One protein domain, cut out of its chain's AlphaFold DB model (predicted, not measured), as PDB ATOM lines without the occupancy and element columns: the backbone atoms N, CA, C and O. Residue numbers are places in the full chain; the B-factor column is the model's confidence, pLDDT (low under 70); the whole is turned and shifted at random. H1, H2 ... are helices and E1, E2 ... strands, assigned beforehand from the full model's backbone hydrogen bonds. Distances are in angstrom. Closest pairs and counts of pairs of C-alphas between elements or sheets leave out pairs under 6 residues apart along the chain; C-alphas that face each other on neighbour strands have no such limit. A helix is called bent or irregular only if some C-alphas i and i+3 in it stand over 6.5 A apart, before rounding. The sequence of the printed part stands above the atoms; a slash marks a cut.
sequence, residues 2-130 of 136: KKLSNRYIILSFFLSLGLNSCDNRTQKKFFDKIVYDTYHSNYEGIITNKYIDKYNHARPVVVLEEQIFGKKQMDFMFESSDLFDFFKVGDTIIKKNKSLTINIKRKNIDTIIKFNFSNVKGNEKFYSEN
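Overview. This is residues 2 to 130 of the 136 residues of an uncharacterized protein of Mesonia hippocampi (UniProt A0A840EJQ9). One long helix, H1, makes the length of the model: its residues 2 to 23 stick out from a body built of a single strongly twisted sheet. The sheet is two antiparallel meanders, E1 E2 E3 and E4 E5 E6, set at an angle where E1 bends by 92 degrees at residue 46; the short helix H2 lies beside its strands, and the short helix H3 is near residues 28 to 31 of H1. The printed part has 129 residues, with three named helices and six named strands in the order H1 E1 E2 E3 H2 E4 E5 E6 H3, a mixed class; the sheet, all antiparallel, runs E3 E2 E1 E4 E5 E6. The whole is only just loose, close to extended, with a radius of gyration of the C-alphas of 20.8 A, and it spans 77 by 32 by 25 A.

Arrangement. H1, residues 2 to 40, only grazes the sheet, with its residues 38 to 40. E1, residues 43 to 53, has staggered pairing: its residues 46 to 53 pair with E2, residues 59 to 66, and its residues 43 to 46 with E4, residues 92 to 95. E1 and E2 are a hairpin at 149 degrees, with N 51 and O 61 2.9 A apart, within hydrogen-bond range. E2 and E3, residues 70 to 75, are a hairpin at 154 degrees, with N 64 and O 72 at 2.8 A. H2, residues 81 to 86, is on the sheet at a height of 6.9 A, over none of its strands; its closest C-alphas to E2 are those of Phe 84 and Pro 60, 7.0 A apart. E4 is the antiparallel neighbour of E1, with N 45 and O 93 at 3.1 A. E4 and E5, residues 101 to 106, are a hairpin, with N 94 and O 103 at 2.8 A. E5 and E6, residues 109 to 114, are a hairpin, with N 104 and O 111 at 2.8 A. H3, residues 123 to 129, is not on the sheet; it only just touches H1, with 3 pairs of C-alphas within 8 A, the closest those of Lys 28 and Phe 126, 6.4 A apart. Their lines stand about perpendicular, only just, at 73 degrees. H1 and H2 are apart. Every O i to N i+4 pair is within hydrogen-bond range in H2, 33 of 35 in H1 and 1 of 3 in H3, where 2 of 4 O i to N i+3 pairs are.

Along the chain. H1 begins at C-alpha 2, (-31.865, -28.690, -32.784), and measures 58.3 A. E1 measures 21.6 A and E2 21.3 A. H3 ends at C-alpha 129, (-44.269, 14.075, -28.250); it is irregular, with C-alphas 125 and 128 7.4 A apart.

Size, cuts and confidence. The C-alphas farthest apart are those of Lys 2 and Lys 107, 77.3 A. The printed part has no cut and no long link. The pLDDT is under 70 at residues 2 to 7, 16 and 18.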
ATOM      1  N   LYS A   2     -31.836 -30.057 -32.189       53.16
ATOM      2  CA  LYS A   2     -31.865 -28.690 -32.784       53.16
ATOM      3  C   LYS A   2     -33.121 -27.834 -32.487       53.16
ATOM      4  O   LYS A   2     -33.063 -26.618 -32.602       53.16
ATOM      5  N   LYS A   3     -34.257 -28.431 -32.095       53.66
ATOM      6  CA  LYS A   3     -35.530 -27.701 -31.865       53.66
ATOM      7  C   LYS A   3     -35.622 -26.975 -30.512       53.66
ATOM      8  O   LYS A   3     -36.380 -26.015 -30.416       53.66
ATOM      9  N   LEU A   4     -34.884 -27.413 -29.483       54.34
ATOM     10  CA  LEU A   4     -34.927 -26.769 -28.162       54.34
ATOM     11  C   LEU A   4     -34.172 -25.432 -28.145       54.34
ATOM     12  O   LEU A   4     -34.705 -24.473 -27.599       54.34
ATOM     13  N   SER A   5     -32.997 -25.320 -28.786       59.34
ATOM     14  CA  SER A   5     -32.219 -24.065 -28.754       59.34
ATOM     15  C   SER A   5     -32.958 -22.904 -29.431       59.34
ATOM     16  O   SER A   5     -32.893 -21.777 -28.951       59.34
ATOM     17  N   ASN A   6     -33.744 -23.184 -30.477       61.84
ATOM     18  CA  ASN A   6     -34.507 -22.162 -31.196       61.84
ATOM     19  C   ASN A   6     -35.643 -21.557 -30.345       61.84
ATOM     20  O   ASN A   6     -35.953 -20.377 -30.473       61.84
ATOM     21  N   ARG A   7     -36.234 -22.334 -29.422       67.38
ATOM     22  CA  ARG A   7     -37.256 -21.830 -28.484       67.38
ATOM     23  C   ARG A   7     -36.664 -20.881 -27.442       67.38
ATOM     24  O   ARG A   7     -37.288 -19.870 -27.141       67.38
ATOM     25  N   TYR A   8     -35.468 -21.177 -26.933       74.06
ATOM     26  CA  TYR A   8     -34.776 -20.290 -25.993       74.06
ATOM     27  C   TYR A   8     -34.336 -18.982 -26.657       74.06
ATOM     28  O   TYR A   8     -34.515 -17.929 -26.061       74.06
ATOM     29  N   ILE A   9     -33.867 -19.024 -27.910       71.75
ATOM     30  CA  ILE A   9     -33.508 -17.815 -28.672       71.75
ATOM     31  C   ILE A   9     -34.727 -16.904 -28.870       71.75
ATOM     32  O   ILE A   9     -34.650 -15.705 -28.615       71.75
ATOM     33  N   ILE A  10     -35.871 -17.472 -29.269       74.94
ATOM     34  CA  ILE A  10     -37.120 -16.717 -29.443       74.94
ATOM     35  C   ILE A  10     -37.587 -16.120 -28.106       74.94
ATOM     36  O   ILE A  10     -37.969 -14.952 -28.055       74.94
ATOM     37  N   LEU A  11     -37.514 -16.882 -27.012       76.62
ATOM     38  CA  LEU A  11     -37.896 -16.399 -25.683       76.62
ATOM     39  C   LEU A  11     -36.985 -15.256 -25.208       76.62
ATOM     40  O   LEU A  11     -37.485 -14.240 -24.734       76.62
ATOM     41  N   SER A  12     -35.667 -15.386 -25.382       71.50
ATOM     42  CA  SER A  12     -34.696 -14.330 -25.073       71.50
ATOM     43  C   SER A  12     -34.930 -13.073 -25.913       71.50
ATOM     44  O   SER A  12     -34.840 -11.964 -25.388       71.50
ATOM     45  N   PHE A  13     -35.290 -13.232 -27.190       76.38
ATOM     46  CA  PHE A  13     -35.642 -12.116 -28.064       76.38
ATOM     47  C   PHE A  13     -36.878 -11.367 -27.546       76.38
ATOM     48  O   PHE A  13     -36.805 -10.158 -27.322       76.38
ATOM     49  N   PHE A  14     -37.975 -12.070 -27.245       73.94
ATOM     50  CA  PHE A  14     -39.176 -11.445 -26.677       73.94
ATOM     51  C   PHE A  14     -38.928 -10.796 -25.309       73.94
ATOM     52  O   PHE A  14     -39.449  -9.709 -25.058       73.94
ATOM     53  N   LEU A  15     -38.098 -11.400 -24.450       73.00
ATOM     54  CA  LEU A  15     -37.713 -10.798 -23.170       73.00
ATOM     55  C   LEU A  15     -36.974  -9.471 -23.376       73.00
ATOM     56  O   LEU A  15     -37.302  -8.475 -22.734       73.00
ATOM     57  N   SER A  16     -36.005  -9.446 -24.296       69.81
ATOM     58  CA  SER A  16     -35.222  -8.243 -24.591       69.81
ATOM     59  C   SER A  16     -36.098  -7.112 -25.140       69.81
ATOM     60  O   SER A  16     -35.967  -5.966 -24.715       69.81
ATOM     61  N   LEU A  17     -37.065  -7.434 -26.007       70.44
ATOM     62  CA  LEU A  17     -38.039  -6.468 -26.516       70.44
ATOM     63  C   LEU A  17     -38.934  -5.919 -25.399       70.44
ATOM     64  O   LEU A  17     -39.172  -4.711 -25.333       70.44
ATOM     65  N   GLY A  18     -39.404  -6.791 -24.502       68.00
ATOM     66  CA  GLY A  18     -40.227  -6.403 -23.357       68.00
ATOM     67  C   GLY A  18     -39.500  -5.461 -22.394       68.00
ATOM     68  O   GLY A  18     -40.059  -4.436 -22.003       68.00
ATOM     69  N   LEU A  19     -38.240  -5.765 -22.065       73.69
ATOM     70  CA  LEU A  19     -37.401  -4.930 -21.198       73.69
ATOM     71  C   LEU A  19     -37.143  -3.552 -21.820       73.69
ATOM     72  O   LEU A  19     -37.411  -2.536 -21.182       73.69
ATOM     73  N   ASN A  20     -36.745  -3.508 -23.095       71.56
ATOM     74  CA  ASN A  20     -36.506  -2.251 -23.813       71.56
ATOM     75  C   ASN A  20     -37.760  -1.358 -23.877       71.56
ATOM     76  O   ASN A  20     -37.675  -0.136 -23.744       71.56
ATOM     77  N   SER A  21     -38.939  -1.960 -24.063       72.75
ATOM     78  CA  SER A  21     -40.215  -1.233 -24.065       72.75
ATOM     79  C   SER A  21     -40.541  -0.641 -22.689       72.75
ATOM     80  O   SER A  21     -40.948   0.520 -22.581       72.75
ATOM     81  N   CYS A  22     -40.306  -1.408 -21.621       74.94
ATOM     82  CA  CYS A  22     -40.514  -0.949 -20.249       74.94
ATOM     83  C   CYS A  22     -39.573   0.212 -19.882       74.94
ATOM     84  O   CYS A  22     -40.021   1.227 -19.336       74.94
ATOM     85  N   ASP A  23     -38.297   0.107 -20.257       79.56
ATOM     86  CA  ASP A  23     -37.296   1.153 -20.041       79.56
ATOM     87  C   ASP A  23     -37.655   2.442 -20.782       79.56
ATOM     88  O   ASP A  23     -37.627   3.524 -20.189       79.56
ATOM     89  N   ASN A  24     -38.068   2.346 -22.051       83.94
ATOM     90  CA  ASN A  24     -38.523   3.504 -22.824       83.94
ATOM     91  C   ASN A  24     -39.745   4.172 -22.182       83.94
ATOM     92  O   ASN A  24     -39.775   5.395 -22.043       83.94
ATOM     93  N   ARG A  25     -40.738   3.391 -21.734       84.56
ATOM     94  CA  ARG A  25     -41.929   3.936 -21.063       84.56
ATOM     95  C   ARG A  25     -41.568   4.651 -19.761       84.56
ATOM     96  O   ARG A  25     -42.162   5.679 -19.442       84.56
ATOM     97  N   THR A  26     -40.611   4.111 -19.012       89.50
ATOM     98  CA  THR A  26     -40.142   4.699 -17.751       89.50
ATOM     99  C   THR A  26     -39.392   6.005 -17.999       89.50
ATOM    100  O   THR A  26     -39.676   7.003 -17.339       89.50
ATOM    101  N   GLN A  27     -38.513   6.037 -19.005       91.56
ATOM    102  CA  GLN A  27     -37.817   7.255 -19.431       91.56
ATOM    103  C   GLN A  27     -38.796   8.335 -19.901       91.56
ATOM    104  O   GLN A  27     -38.691   9.476 -19.458       91.56
ATOM    105  N   LYS A  28     -39.797   7.975 -20.715       93.44
ATOM    106  CA  LYS A  28     -40.831   8.916 -21.166       93.44
ATOM    107  C   LYS A  28     -41.591   9.525 -19.992       93.44
ATOM    108  O   LYS A  28     -41.719  10.737 -19.911       93.44
ATOM    109  N   LYS A  29     -42.046   8.697 -19.043       93.69
ATOM    110  CA  LYS A  29     -42.736   9.183 -17.835       93.69
ATOM    111  C   LYS A  29     -41.872  10.146 -17.023       93.69
ATOM    112  O   LYS A  29     -42.394  11.120 -16.494       93.69
ATOM    113  N   PHE A  30     -40.576   9.863 -16.903       93.75
ATOM    114  CA  PHE A  30     -39.641  10.730 -16.192       93.75
ATOM    115  C   PHE A  30     -39.473  12.081 -16.899       93.75
ATOM    116  O   PHE A  30     -39.621  13.118 -16.257       93.75
ATOM    117  N   PHE A  31     -39.249  12.065 -18.217       94.81
ATOM    118  CA  PHE A  31     -39.179  13.274 -19.040       94.81
ATOM    119  C   PHE A  31     -40.472  14.095 -18.949       94.81
ATOM    120  O   PHE A  31     -40.432  15.269 -18.586       94.81
ATOM    121  N   ASP A  32     -41.626  13.461 -19.172       94.81
ATOM    122  CA  ASP A  32     -42.936  14.115 -19.121       94.81
ATOM    123  C   ASP A  32     -43.203  14.755 -17.757       94.81
ATOM    124  O   ASP A  32     -43.745  15.859 -17.692       94.81
ATOM    125  N   LYS A  33     -42.795  14.089 -16.670       95.19
ATOM    126  CA  LYS A  33     -42.924  14.622 -15.314       95.19
ATOM    127  C   LYS A  33     -42.078  15.880 -15.120       95.19
ATOM    128  O   LYS A  33     -42.593  16.858 -14.591       95.19
ATOM    129  N   ILE A  34     -40.814  15.873 -15.546       95.12
ATOM    130  CA  ILE A  34     -39.935  17.048 -15.422       95.12
ATOM    131  C   ILE A  34     -40.522  18.235 -16.187       95.12
ATOM    132  O   ILE A  34     -40.633  19.327 -15.634       95.12
ATOM    133  N   VAL A  35     -40.950  18.015 -17.432       95.69
ATOM    134  CA  VAL A  35     -41.558  19.073 -18.248       95.69
ATOM    135  C   VAL A  35     -42.840  19.596 -17.595       95.69
ATOM    136  O   VAL A  35     -43.026  20.809 -17.499       95.69
ATOM    137  N   TYR A  36     -43.702  18.701 -17.100       95.88
ATOM    138  CA  TYR A  36     -44.932  19.064 -16.397       95.88
ATOM    139  C   TYR A  36     -44.657  19.924 -15.158       95.88
ATOM    140  O   TYR A  36     -45.287  20.973 -14.988       95.88
ATOM    141  N   ASP A  37     -43.723  19.496 -14.309       95.56
ATOM    142  CA  ASP A  37     -43.371  20.190 -13.071       95.56
ATOM    143  C   ASP A  37     -42.804  21.584 -13.383       95.56
ATOM    144  O   ASP A  37     -43.223  22.579 -12.787       95.56
ATOM    145  N   THR A  38     -41.915  21.688 -14.377       95.06
ATOM    146  CA  THR A  38     -41.359  22.974 -14.821       95.06
ATOM    147  C   THR A  38     -42.439  23.880 -15.412       95.06
ATOM    148  O   THR A  38     -42.491  25.063 -15.061       95.06
ATOM    149  N   TYR A  39     -43.343  23.356 -16.245       96.06
ATOM    150  CA  TYR A  39     -44.446  24.126 -16.830       96.06
ATOM    151  C   TYR A  39     -45.344  24.736 -15.751       96.06
ATOM    152  O   TYR A  39     -45.662  25.925 -15.818       96.06
ATOM    153  N   HIS A  40     -45.688  23.957 -14.721       96.38
ATOM    154  CA  HIS A  40     -46.577  24.390 -13.640       96.38
ATOM    155  C   HIS A  40     -45.874  25.140 -12.498       96.38
ATOM    156  O   HIS A  40     -46.535  25.702 -11.623       96.38
ATOM    157  N   SER A  41     -44.540  25.182 -12.495       93.94
ATOM    158  CA  SER A  41     -43.778  25.935 -11.500       93.94
ATOM    159  C   SER A  41     -43.985  27.447 -11.635       93.94
ATOM    160  O   SER A  41     -44.116  27.990 -12.740       93.94
ATOM    161  N   ASN A  42     -43.976  28.130 -10.490       94.44
ATOM    162  CA  ASN A  42     -44.056  29.580 -10.378       94.44
ATOM    163  C   ASN A  42     -43.080  30.063  -9.307       94.44
ATOM    164  O   ASN A  42     -43.060  29.508  -8.206       94.44
ATOM    165  N   TYR A  43     -42.280  31.070  -9.634       93.88
ATOM    166  CA  TYR A  43     -41.367  31.706  -8.691       93.88
ATOM    167  C   TYR A  43     -40.918  33.069  -9.214       93.88
ATOM    168  O   TYR A  43     -40.745  33.272 -10.417       93.88
ATOM    169  N   GLU A  44     -40.715  33.996  -8.289       95.38
ATOM    170  CA  GLU A  44     -40.191  35.328  -8.556       95.38
ATOM    171  C   GLU A  44     -39.303  35.750  -7.393       95.38
ATOM    172  O   GLU A  44     -39.720  35.706  -6.234       95.38
ATOM    173  N   GLY A  45     -38.081  36.171  -7.697       95.75
ATOM    174  CA  GLY A  45     -37.168  36.630  -6.665       95.75
ATOM    175  C   GLY A  45     -35.813  37.054  -7.200       95.75
ATOM    176  O   GLY A  45     -35.578  37.088  -8.409       95.75
ATOM    177  N   ILE A  46     -34.916  37.384  -6.278       96.38
ATOM    178  CA  ILE A  46     -33.558  37.839  -6.587       96.38
ATOM    179  C   ILE A  46     -32.568  36.726  -6.265       96.38
ATOM    180  O   ILE A  46     -32.628  36.129  -5.189       96.38
ATOM    181  N   ILE A  47     -31.631  36.452  -7.169       96.94
ATOM    182  CA  ILE A  47     -30.547  35.510  -6.890       96.94
ATOM    183  C   ILE A  47     -29.629  36.124  -5.836       96.94
ATOM    184  O   ILE A  47     -28.946  37.113  -6.096       96.94
ATOM    185  N   THR A  48     -29.569  35.513  -4.658       97.25
ATOM    186  CA  THR A  48     -28.689  35.951  -3.566       97.25
ATOM    187  C   THR A  48     -27.410  35.135  -3.479       97.25
ATOM    188  O   THR A  48     -26.406  35.629  -2.969       97.25
ATOM    189  N   ASN A  49     -27.417  33.900  -3.987       97.06
ATOM    190  CA  ASN A  49     -26.236  33.048  -4.017       97.06
ATOM    191  C   ASN A  49     -26.313  32.008  -5.147       97.06
ATOM    192  O   ASN A  49     -27.400  31.664  -5.612       97.06
ATOM    193  N   LYS A  50     -25.157  31.493  -5.568       95.88
ATOM    194  CA  LYS A  50     -25.009  30.456  -6.591       95.88
ATOM    195  C   LYS A  50     -23.762  29.621  -6.291       95.88
ATOM    196  O   LYS A  50     -22.684  30.185  -6.121       95.88
ATOM    197  N   TYR A  51     -23.887  28.296  -6.239       94.50
ATOM    198  CA  TYR A  51     -22.766  27.399  -5.937       94.50
ATOM    199  C   TYR A  51     -22.967  25.986  -6.495       94.50
ATOM    200  O   TYR A  51     -24.067  25.606  -6.885       94.50
ATOM    201  N   ILE A  52     -21.887  25.203  -6.526       93.00
ATOM    202  CA  ILE A  52     -21.921  23.769  -6.831       93.00
ATOM    203  C   ILE A  52     -21.896  22.991  -5.517       93.00
ATOM    204  O   ILE A  52     -20.918  23.071  -4.767       93.00
ATOM    205  N   ASP A  53     -22.950  22.231  -5.236       92.25
ATOM    206  CA  ASP A  53     -23.014  21.355  -4.068       92.25
ATOM    207  C   ASP A  53     -22.224  20.068  -4.326       92.25
ATOM    208  O   ASP A  53     -22.720  19.095  -4.896       92.25
ATOM    209  N   LYS A  54     -20.959  20.065  -3.893       91.12
ATOM    210  CA  LYS A  54     -20.044  18.929  -4.069       91.12
ATOM    211  C   LYS A  54     -20.491  17.665  -3.328       91.12
ATOM    212  O   LYS A  54     -20.075  16.581  -3.724       91.12
ATOM    213  N   TYR A  55     -21.308  17.787  -2.284       91.25
ATOM    214  CA  TYR A  55     -21.763  16.641  -1.495       91.25
ATOM    215  C   TYR A  55     -22.995  15.982  -2.110       91.25
ATOM    216  O   TYR A  55     -23.184  14.776  -1.970       91.25
ATOM    217  N   ASN A  56     -23.798  16.752  -2.844       86.69
ATOM    218  CA  ASN A  56     -24.990  16.268  -3.526       86.69
ATOM    219  C   ASN A  56     -24.754  16.139  -5.036       86.69
ATOM    220  O   ASN A  56     -25.310  16.891  -5.833       86.69
ATOM    221  N   HIS A  57     -23.881  15.206  -5.429       85.81
ATOM    222  CA  HIS A  57     -23.588  14.890  -6.834       85.81
ATOM    223  C   HIS A  57     -23.158  16.095  -7.697       85.81
ATOM    224  O   HIS A  57     -23.458  16.138  -8.886       85.81
ATOM    225  N   ALA A  58     -22.451  17.069  -7.109       87.00
ATOM    226  CA  ALA A  58     -22.022  18.294  -7.791       87.00
ATOM    227  C   ALA A  58     -23.191  19.093  -8.404       87.00
ATOM    228  O   ALA A  58     -23.065  19.682  -9.479       87.00
ATOM    229  N   ARG A  59     -24.339  19.127  -7.718       88.31
ATOM    230  CA  ARG A  59     -25.549  19.796  -8.207       88.31
ATOM    231  C   ARG A  59     -25.359  21.320  -8.287       88.31
ATOM    232  O   ARG A  59     -24.919  21.922  -7.304       88.31
ATOM    233  N   PRO A  60     -25.718  21.966  -9.411       91.62
ATOM    234  CA  PRO A  60     -25.706  23.420  -9.524       91.62
ATOM    235  C   PRO A  60     -26.902  24.026  -8.788       91.62
ATOM    236  O   PRO A  60     -28.047  23.811  -9.179       91.62
ATOM    237  N   VAL A  61     -26.646  24.792  -7.729       94.06
ATOM    238  CA  VAL A  61     -27.678  25.382  -6.867       94.06
ATOM    239  C   VAL A  61     -27.684  26.902  -6.996       94.06
ATOM    240  O   VAL A  61     -26.643  27.560  -6.939       94.06
ATOM    241  N   VAL A  62     -28.884  27.459  -7.132       95.94
ATOM    242  CA  VAL A  62     -29.203  28.886  -7.106       95.94
ATOM    243  C   VAL A  62     -30.094  29.151  -5.894       95.94
ATOM    244  O   VAL A  62     -31.082  28.454  -5.662       95.94
ATOM    245  N   VAL A  63     -29.747  30.164  -5.104       96.56
ATOM    246  CA  VAL A  63     -30.541  30.609  -3.956       96.56
ATOM    247  C   VAL A  63     -31.306  31.859  -4.356       96.56
ATOM    248  O   VAL A  63     -30.704  32.895  -4.645       96.56
ATOM    249  N   LEU A  64     -32.628  31.748  -4.361       96.50
ATOM    250  CA  LEU A  64     -33.563  32.812  -4.686       96.50
ATOM    251  C   LEU A  64     -34.134  33.400  -3.393       96.50
ATOM    252  O   LEU A  64     -34.578  32.654  -2.526       96.50
ATOM    253  N   GLU A  65     -34.130  34.720  -3.255       96.50
ATOM    254  CA  GLU A  65     -34.885  35.431  -2.221       96.50
ATOM    255  C   GLU A  65     -36.218  35.887  -2.818       96.50
ATOM    256  O   GLU A  65     -36.252  36.781  -3.669       96.50
ATOM    257  N   GLU A  66     -37.305  35.250  -2.393       92.75
ATOM    258  CA  GLU A  66     -38.671  35.623  -2.745       92.75
ATOM    259  C   GLU A  66     -39.197  36.625  -1.705       92.75
ATOM    260  O   GLU A  66     -39.063  36.408  -0.503       92.75
ATOM    261  N   GLN A  67     -39.844  37.711  -2.144       83.12
ATOM    262  CA  GLN A  67     -40.279  38.789  -1.238       83.12
ATOM    263  C   GLN A  67     -41.230  38.319  -0.123       83.12
ATOM    264  O   GLN A  67     -41.224  38.884   0.966       83.12
ATOM    265  N   ILE A  68     -42.059  37.307  -0.404       84.44
ATOM    266  CA  ILE A  68     -43.112  36.828   0.506       84.44
ATOM    267  C   ILE A  68     -42.673  35.570   1.265       84.44
ATOM    268  O   ILE A  68     -42.994  35.413   2.440       84.44
ATOM    269  N   PHE A  69     -41.953  34.665   0.600       84.31
ATOM    270  CA  PHE A  69     -41.665  33.321   1.113       84.31
ATOM    271  C   PHE A  69     -40.216  33.147   1.598       84.31
ATOM    272  O   PHE A  69     -39.862  32.079   2.096       84.31
ATOM    273  N   GLY A  70     -39.390  34.193   1.494       91.69
ATOM    274  CA  GLY A  70     -37.995  34.189   1.924       91.69
ATOM    275  C   GLY A  70     -37.084  33.408   0.976       91.69
ATOM    276  O   GLY A  70     -37.293  33.369  -0.239       91.69
ATOM    277  N   LYS A  71     -36.040  32.784   1.529       93.56
ATOM    278  CA  LYS A  71     -35.029  32.067   0.742       93.56
ATOM    279  C   LYS A  71     -35.503  30.694   0.290       93.56
ATOM    280  O   LYS A  71     -35.873  29.849   1.102       93.56
ATOM    281  N   LYS A  72     -35.339  30.427  -1.001       93.00
ATOM    282  CA  LYS A  72     -35.604  29.142  -1.642       93.00
ATOM    283  C   LYS A  72     -34.383  28.680  -2.424       93.00
ATOM    284  O   LYS A  72     -33.795  29.441  -3.187       93.00
ATOM    285  N   GLN A  73     -34.003  27.420  -2.239       92.81
ATOM    286  CA  GLN A  73     -32.983  26.785  -3.067       92.81
ATOM    287  C   GLN A  73     -33.643  26.125  -4.270       92.81
ATOM    288  O   GLN A  73     -34.688  25.484  -4.149       92.81
ATOM    289  N   MET A  74     -33.022  26.287  -5.424       91.25
ATOM    290  CA  MET A  74     -33.454  25.685  -6.673       91.25
ATOM    291  C   MET A  74     -32.245  25.342  -7.524       91.25
ATOM    292  O   MET A  74     -31.158  25.887  -7.356       91.25
ATOM    293  N   ASP A  75     -32.438  24.418  -8.440       87.62
ATOM    294  CA  ASP A  75     -31.420  23.953  -9.360       87.62
ATOM    295  C   ASP A  75     -32.021  23.793 -10.748       87.62
ATOM    296  O   ASP A  75     -33.214  23.546 -10.919       87.62
ATOM    297  N   PHE A  76     -31.153  23.917 -11.738       88.50
ATOM    298  CA  PHE A  76     -31.504  23.842 -13.148       88.50
ATOM    299  C   PHE A  76     -30.799  22.649 -13.794       88.50
ATOM    300  O   PHE A  76     -30.324  22.737 -14.917       88.50
ATOM    301  N   MET A  77     -30.694  21.526 -13.068       88.44
ATOM    302  CA  MET A  77     -29.887  20.369 -13.488       88.44
ATOM    303  C   MET A  77     -30.325  19.757 -14.824       88.44
ATOM    304  O   MET A  77     -29.538  19.094 -15.492       88.44
ATOM    305  N   PHE A  78     -31.594  19.944 -15.183       91.19
ATOM    306  CA  PHE A  78     -32.193  19.402 -16.398       91.19
ATOM    307  C   PHE A  78     -31.984  20.307 -17.618       91.19
ATOM    308  O   PHE A  78     -32.227  19.878 -18.742       91.19
ATOM    309  N   GLU A  79     -31.481  21.519 -17.403       91.12
ATOM    310  CA  GLU A  79     -31.136  22.490 -18.438       91.12
ATOM    311  C   GLU A  79     -29.640  22.475 -18.733       91.12
ATOM    312  O   GLU A  79     -28.864  21.868 -17.991       91.12
ATOM    313  N   SER A  80     -29.226  23.163 -19.799       85.62
ATOM    314  CA  SER A  80     -27.813  23.263 -20.162       85.62
ATOM    315  C   SER A  80     -26.988  23.907 -19.042       85.62
ATOM    316  O   SER A  80     -27.459  24.786 -18.314       85.62
ATOM    317  N   SER A  81     -25.718  23.508 -18.934       84.44
ATOM    318  CA  SER A  81     -24.755  24.134 -18.012       84.44
ATOM    319  C   SER A  81     -24.664  25.647 -18.214       84.44
ATOM    320  O   SER A  81     -24.540  26.400 -17.249       84.44
ATOM    321  N   ASP A  82     -24.824  26.092 -19.459       89.62
ATOM    322  CA  ASP A  82     -24.752  27.498 -19.847       89.62
ATOM    323  C   ASP A  82     -25.834  28.345 -19.168       89.62
ATOM    324  O   ASP A  82     -25.593  29.513 -18.864       89.62
ATOM    325  N   LEU A  83     -27.015  27.775 -18.882       91.12
ATOM    326  CA  LEU A  83     -28.069  28.492 -18.162       91.12
ATOM    327  C   LEU A  83     -27.625  28.824 -16.738       91.12
ATOM    328  O   LEU A  83     -27.793  29.954 -16.277       91.12
ATOM    329  N   PHE A  84     -27.031  27.846 -16.051       92.25
ATOM    330  CA  PHE A  84     -26.471  28.079 -14.731       92.25
ATOM    331  C   PHE A  84     -25.406  29.169 -14.808       92.25
ATOM    332  O   PHE A  84     -25.488  30.135 -14.053       92.25
ATOM    333  N   ASP A  85     -24.458  29.071 -15.740       92.44
ATOM    334  CA  ASP A  85     -23.370  30.039 -15.936       92.44
ATOM    335  C   ASP A  85     -23.840  31.448 -16.297       92.44
ATOM    336  O   ASP A  85     -23.243  32.429 -15.845       92.44
ATOM    337  N   PHE A  86     -24.956  31.563 -17.010       93.00
ATOM    338  CA  PHE A  86     -25.566  32.839 -17.357       93.00
ATOM    339  C   PHE A  86     -26.099  33.608 -16.138       93.00
ATOM    340  O   PHE A  86     -26.013  34.847 -16.102       93.00
ATOM    341  N   PHE A  87     -26.629  32.900 -15.136       94.00
ATOM    342  CA  PHE A  87     -27.142  33.508 -13.910       94.00
ATOM    343  C   PHE A  87     -26.045  34.192 -13.093       94.00
ATOM    344  O   PHE A  87     -24.958  33.647 -12.873       94.00
ATOM    345  N   LYS A  88     -26.369  35.375 -12.565       95.00
ATOM    346  CA  LYS A  88     -25.511  36.148 -11.665       95.00
ATOM    347  C   LYS A  88     -26.262  36.528 -10.396       95.00
ATOM    348  O   LYS A  88     -27.461  36.790 -10.406       95.00
ATOM    349  N   VAL A  89     -25.523  36.600  -9.291       96.50
ATOM    350  CA  VAL A  89     -26.036  37.176  -8.042       96.50
ATOM    351  C   VAL A  89     -26.492  38.614  -8.308       96.50
ATOM    352  O   VAL A  89     -25.775  39.388  -8.943       96.50
ATOM    353  N   GLY A  90     -27.692  38.949  -7.836       95.56
ATOM    354  CA  GLY A  90     -28.371  40.220  -8.082       95.56
ATOM    355  C   GLY A  90     -29.339  40.218  -9.269       95.56
ATOM    356  O   GLY A  90     -30.060  41.200  -9.435       95.56
ATOM    357  N   ASP A  91     -29.397  39.152 -10.072       95.81
ATOM    358  CA  ASP A  91     -30.425  39.018 -11.108       95.81
ATOM    359  C   ASP A  91     -31.804  38.800 -10.482       95.81
ATOM    360  O   ASP A  91     -31.946  38.025  -9.533       95.81
ATOM    361  N   THR A  92     -32.833  39.421 -11.057       95.75
ATOM    362  CA  THR A  92     -34.221  39.050 -10.774       95.75
ATOM    363  C   THR A  92     -34.640  37.961 -11.749       95.75
ATOM    364  O   THR A  92     -34.568  38.151 -12.962       95.75
ATOM    365  N   ILE A  93     -35.107  36.837 -11.222       95.50
ATOM    366  CA  ILE A  93     -35.660  35.739 -12.003       95.50
ATOM    367  C   ILE A  93     -37.174  35.720 -11.821       95.50
ATOM    368  O   ILE A  93     -37.664  35.757 -10.693       95.50
ATOM    369  N   ILE A  94     -37.906  35.604 -12.927       95.75
ATOM    370  CA  ILE A  94     -39.361  35.475 -12.948       95.75
ATOM    371  C   ILE A  94     -39.736  34.277 -13.816       95.75
ATOM    372  O   ILE A  94     -39.469  34.245 -15.018       95.75
ATOM    373  N   LYS A  95     -40.422  33.307 -13.220       95.50
ATOM    374  CA  LYS A  95     -41.023  32.165 -13.901       95.50
ATOM    375  C   LYS A  95     -42.505  32.125 -13.574       95.50
ATOM    376  O   LYS A  95     -42.881  31.983 -12.416       95.50
ATOM    377  N   LYS A  96     -43.341  32.214 -14.608       96.25
ATOM    378  CA  LYS A  96     -44.800  32.138 -14.472       96.25
ATOM    379  C   LYS A  96     -45.294  30.703 -14.610       96.25
ATOM    380  O   LYS A  96     -44.748  29.931 -15.403       96.25
ATOM    381  N   ASN A  97     -46.362  30.382 -13.885       95.75
ATOM    382  CA  ASN A  97     -47.132  29.155 -14.085       95.75
ATOM    383  C   ASN A  97     -47.623  29.054 -15.543       95.75
ATOM    384  O   ASN A  97     -47.931  30.075 -16.160       95.75
ATOM    385  N   LYS A  98     -47.736  27.828 -16.059       95.38
ATOM    386  CA  LYS A  98     -48.151  27.499 -17.428       95.38
ATOM    387  C   LYS A  98     -47.260  28.133 -18.496       95.38
ATOM    388  O   LYS A  98     -47.736  28.683 -19.481       95.38
ATOM    389  N   SER A  99     -45.953  28.087 -18.271       95.00
ATOM    390  CA  SER A  99     -44.957  28.560 -19.231       95.00
ATOM    391  C   SER A  99     -43.696  27.713 -19.135       95.00
ATOM    392  O   SER A  99     -43.350  27.243 -18.053       95.00
ATOM    393  N   LEU A 100     -42.978  27.546 -20.244       95.31
ATOM    394  CA  LEU A 100     -41.619  26.994 -20.271       95.31
ATOM    395  C   LEU A 100     -40.566  28.075 -20.498       95.31
ATOM    396  O   LEU A 100     -39.483  27.793 -20.999       95.31
ATOM    397  N   THR A 101     -40.868  29.313 -20.122       95.50
ATOM    398  CA  THR A 101     -39.921  30.421 -20.201       95.50
ATOM    399  C   THR A 101     -39.616  31.008 -18.837       95.50
ATOM    400  O   THR A 101     -40.478  31.094 -17.961       95.50
ATOM    401  N   ILE A 102     -38.371  31.432 -18.675       95.25
ATOM    402  CA  ILE A 102     -37.869  32.162 -17.522       95.25
ATOM    403  C   ILE A 102     -37.411  33.540 -17.997       95.25
ATOM    404  O   ILE A 102     -36.678  33.656 -18.979       95.25
ATOM    405  N   ASN A 103     -37.886  34.589 -17.335       96.44
ATOM    406  CA  ASN A 103     -37.420  35.951 -17.554       96.44
ATOM    407  C   ASN A 103     -36.326  36.263 -16.526       96.44
ATOM    408  O   ASN A 103     -36.486  35.993 -15.334       96.44
ATOM    409  N   ILE A 104     -35.221  36.817 -17.006       96.00
ATOM    410  CA  ILE A 104     -34.081  37.249 -16.216       96.00
ATOM    411  C   ILE A 104     -33.892  38.743 -16.450       96.00
ATOM    412  O   ILE A 104     -33.581  39.175 -17.563       96.00
ATOM    413  N   LYS A 105     -34.026  39.528 -15.381       95.38
ATOM    414  CA  LYS A 105     -33.805  40.973 -15.400       95.38
ATOM    415  C   LYS A 105     -32.506  41.319 -14.696       95.38
ATOM    416  O   LYS A 105     -32.284  40.953 -13.543       95.38
ATOM    417  N   ARG A 106     -31.668  42.089 -15.387       93.62
ATOM    418  CA  ARG A 106     -30.373  42.570 -14.906       93.62
ATOM    419  C   ARG A 106     -30.149  44.000 -15.368       93.62
ATOM    420  O   ARG A 106     -29.684  44.200 -16.485       93.62
ATOM    421  N   LYS A 107     -30.400  44.986 -14.500       86.12
ATOM    422  CA  LYS A 107     -30.244  46.436 -14.759       86.12
ATOM    423  C   LYS A 107     -30.868  46.902 -16.089       86.12
ATOM    424  O   LYS A 107     -31.986  47.394 -16.080       86.12
ATOM    425  N   ASN A 108     -30.155  46.719 -17.202       83.25
ATOM    426  CA  ASN A 108     -30.528  47.154 -18.552       83.25
ATOM    427  C   ASN A 108     -30.800  45.984 -19.519       83.25
ATOM    428  O   ASN A 108     -30.978  46.207 -20.712       83.25
ATOM    429  N   ILE A 109     -30.765  44.743 -19.034       84.25
ATOM    430  CA  ILE A 109     -30.979  43.530 -19.819       84.25
ATOM    431  C   ILE A 109     -32.235  42.843 -19.287       84.25
ATOM    432  O   ILE A 109     -32.308  42.525 -18.100       84.25
ATOM    433  N   ASP A 110     -33.200  42.608 -20.170       92.12
ATOM    434  CA  ASP A 110     -34.346  41.725 -19.952       92.12
ATOM    435  C   ASP A 110     -34.193  40.567 -20.943       92.12
ATOM    436  O   ASP A 110     -34.114  40.779 -22.154       92.12
ATOM    437  N   THR A 111     -33.997  39.356 -20.431       94.75
ATOM    438  CA  THR A 111     -33.749  38.162 -21.244       94.75
ATOM    439  C   THR A 111     -34.797  37.112 -20.938       94.75
ATOM    440  O   THR A 111     -34.971  36.718 -19.789       94.75
ATOM    441  N   ILE A 112     -35.454  36.612 -21.981       95.38
ATOM    442  CA  ILE A 112     -36.377  35.483 -21.889       95.38
ATOM    443  C   ILE A 112     -35.657  34.247 -22.416       95.38
ATOM    444  O   ILE A 112     -35.223  34.222 -23.565       95.38
ATOM    445  N   ILE A 113     -35.545  33.218 -21.581       93.75
ATOM    446  CA  ILE A 113     -34.957  31.929 -21.948       93.75
ATOM    447  C   ILE A 113     -36.064  30.877 -21.947       93.75
ATOM    448  O   ILE A 113     -36.830  30.791 -20.989       93.75
ATOM    449  N   LYS A 114     -36.155  30.077 -23.016       93.75
ATOM    450  CA  LYS A 114     -37.030  28.896 -23.084       93.75
ATOM    451  C   LYS A 114     -36.264  27.679 -22.563       93.75
ATOM    452  O   LYS A 114     -35.150  27.424 -23.015       93.75
ATOM    453  N   PHE A 115     -36.864  26.947 -21.631       93.44
ATOM    454  CA  PHE A 115     -36.345  25.675 -21.138       93.44
ATOM    455  C   PHE A 115     -36.299  24.651 -22.270       93.44
ATOM    456  O   PHE A 115     -37.262  24.516 -23.030       93.44
ATOM    457  N   ASN A 116     -35.174  23.952 -22.389       90.25
ATOM    458  CA  ASN A 116     -34.915  23.007 -23.472       90.25
ATOM    459  C   ASN A 116     -34.683  21.574 -22.986       90.25
ATOM    460  O   ASN A 116     -34.608  20.673 -23.820       90.25
ATOM    461  N   PHE A 117     -34.581  21.357 -21.668       93.38
ATOM    462  CA  PHE A 117     -34.442  20.035 -21.053       93.38
ATOM    463  C   PHE A 117     -33.284  19.196 -21.621       93.38
ATOM    464  O   PHE A 117     -33.331  17.962 -21.626       93.38
ATOM    465  N   SER A 118     -32.238  19.863 -22.120       91.25
ATOM    466  CA  SER A 118     -31.107  19.238 -22.821       91.25
ATOM    467  C   SER A 118     -30.383  18.172 -22.000       91.25
ATOM    468  O   SER A 118     -29.855  17.223 -22.577       91.25
ATOM    469  N   ASN A 119     -30.428  18.267 -20.670       91.19
ATOM    470  CA  ASN A 119     -29.773  17.328 -19.763       91.19
ATOM    471  C   ASN A 119     -30.698  16.206 -19.251       91.19
ATOM    472  O   ASN A 119     -30.315  15.439 -18.366       91.19
ATOM    473  N   VAL A 120     -31.908  16.056 -19.804       91.94
ATOM    474  CA  VAL A 120     -32.817  14.953 -19.452       91.94
ATOM    475  C   VAL A 120     -32.639  13.769 -20.400       91.94
ATOM    476  O   VAL A 120     -32.787  13.878 -21.619       91.94
ATOM    477  N   LYS A 121     -32.399  12.578 -19.842       87.00
ATOM    478  CA  LYS A 121     -32.344  11.339 -20.628       87.00
ATOM    479  C   LYS A 121     -33.675  11.098 -21.345       87.00
ATOM    480  O   LYS A 121     -34.720  10.998 -20.707       87.00
ATOM    481  N   GLY A 122     -33.614  10.939 -22.666       83.94
ATOM    482  CA  GLY A 122     -34.792  10.740 -23.512       83.94
ATOM    483  C   GLY A 122     -35.321  12.015 -24.172       83.94
ATOM    484  O   GLY A 122     -36.247  11.899 -24.968       83.94
ATOM    485  N   ASN A 123     -34.713  13.181 -23.916       90.00
ATOM    486  CA  ASN A 123     -35.066  14.450 -24.559       90.00
ATOM    487  C   ASN A 123     -35.211  14.313 -26.086       90.00
ATOM    488  O   ASN A 123     -36.291  14.508 -26.629       90.00
ATOM    489  N   GLU A 124     -34.168  13.830 -26.765       89.81
ATOM    490  CA  GLU A 124     -34.149  13.650 -28.229       89.81
ATOM    491  C   GLU A 124     -35.283  12.769 -28.774       89.81
ATOM    492  O   GLU A 124     -35.664  12.898 -29.933       89.81
ATOM    493  N   LYS A 125     -35.819  11.859 -27.951       90.81
ATOM    494  CA  LYS A 125     -36.885  10.933 -28.350       90.81
ATOM    495  C   LYS A 125     -38.274  11.492 -28.072       90.81
ATOM    496  O   LYS A 125     -39.182  11.257 -28.856       90.81
ATOM    497  N   PHE A 126     -38.450  12.171 -26.940       92.38
ATOM    498  CA  PHE A 126     -39.777  12.480 -26.401       92.38
ATOM    499  C   PHE A 126     -40.139  13.966 -26.456       92.38
ATOM    500  O   PHE A 126     -41.300  14.303 -26.236       92.38
ATOM    501  N   TYR A 127     -39.193  14.857 -26.773       91.44
ATOM    502  CA  TYR A 127     -39.433  16.302 -26.812       91.44
ATOM    503  C   TYR A 127     -40.603  16.677 -27.730       91.44
ATOM    504  O   TYR A 127     -41.511  17.390 -27.312       91.44
ATOM    505  N   SER A 128     -40.629  16.139 -28.954       90.81
ATOM    506  CA  SER A 128     -41.692  16.399 -29.936       90.81
ATOM    507  C   SER A 128     -43.027  15.724 -29.612       90.81
ATOM    508  O   SER A 128     -44.038  16.056 -30.222       90.81
ATOM    509  N   GLU A 129     -43.047  14.764 -28.686       92.06
ATOM    510  CA  GLU A 129     -44.269  14.075 -28.250       92.06
ATOM    511  C   GLU A 129     -44.928  14.759 -27.042       92.06
ATOM    512  O   GLU A 129     -46.042  14.399 -26.650       92.06
ATOM    513  N   ASN A 130     -44.237  15.704 -26.398       93.25
ATOM    514  CA  ASN A 130     -44.704  16.307 -25.163       93.25
ATOM    515  C   ASN A 130     -45.583  17.535 -25.425       93.25
ATOM    516  O   ASN A 130     -45.131  18.564 -25.926       93.25
TER     517      ASN A 130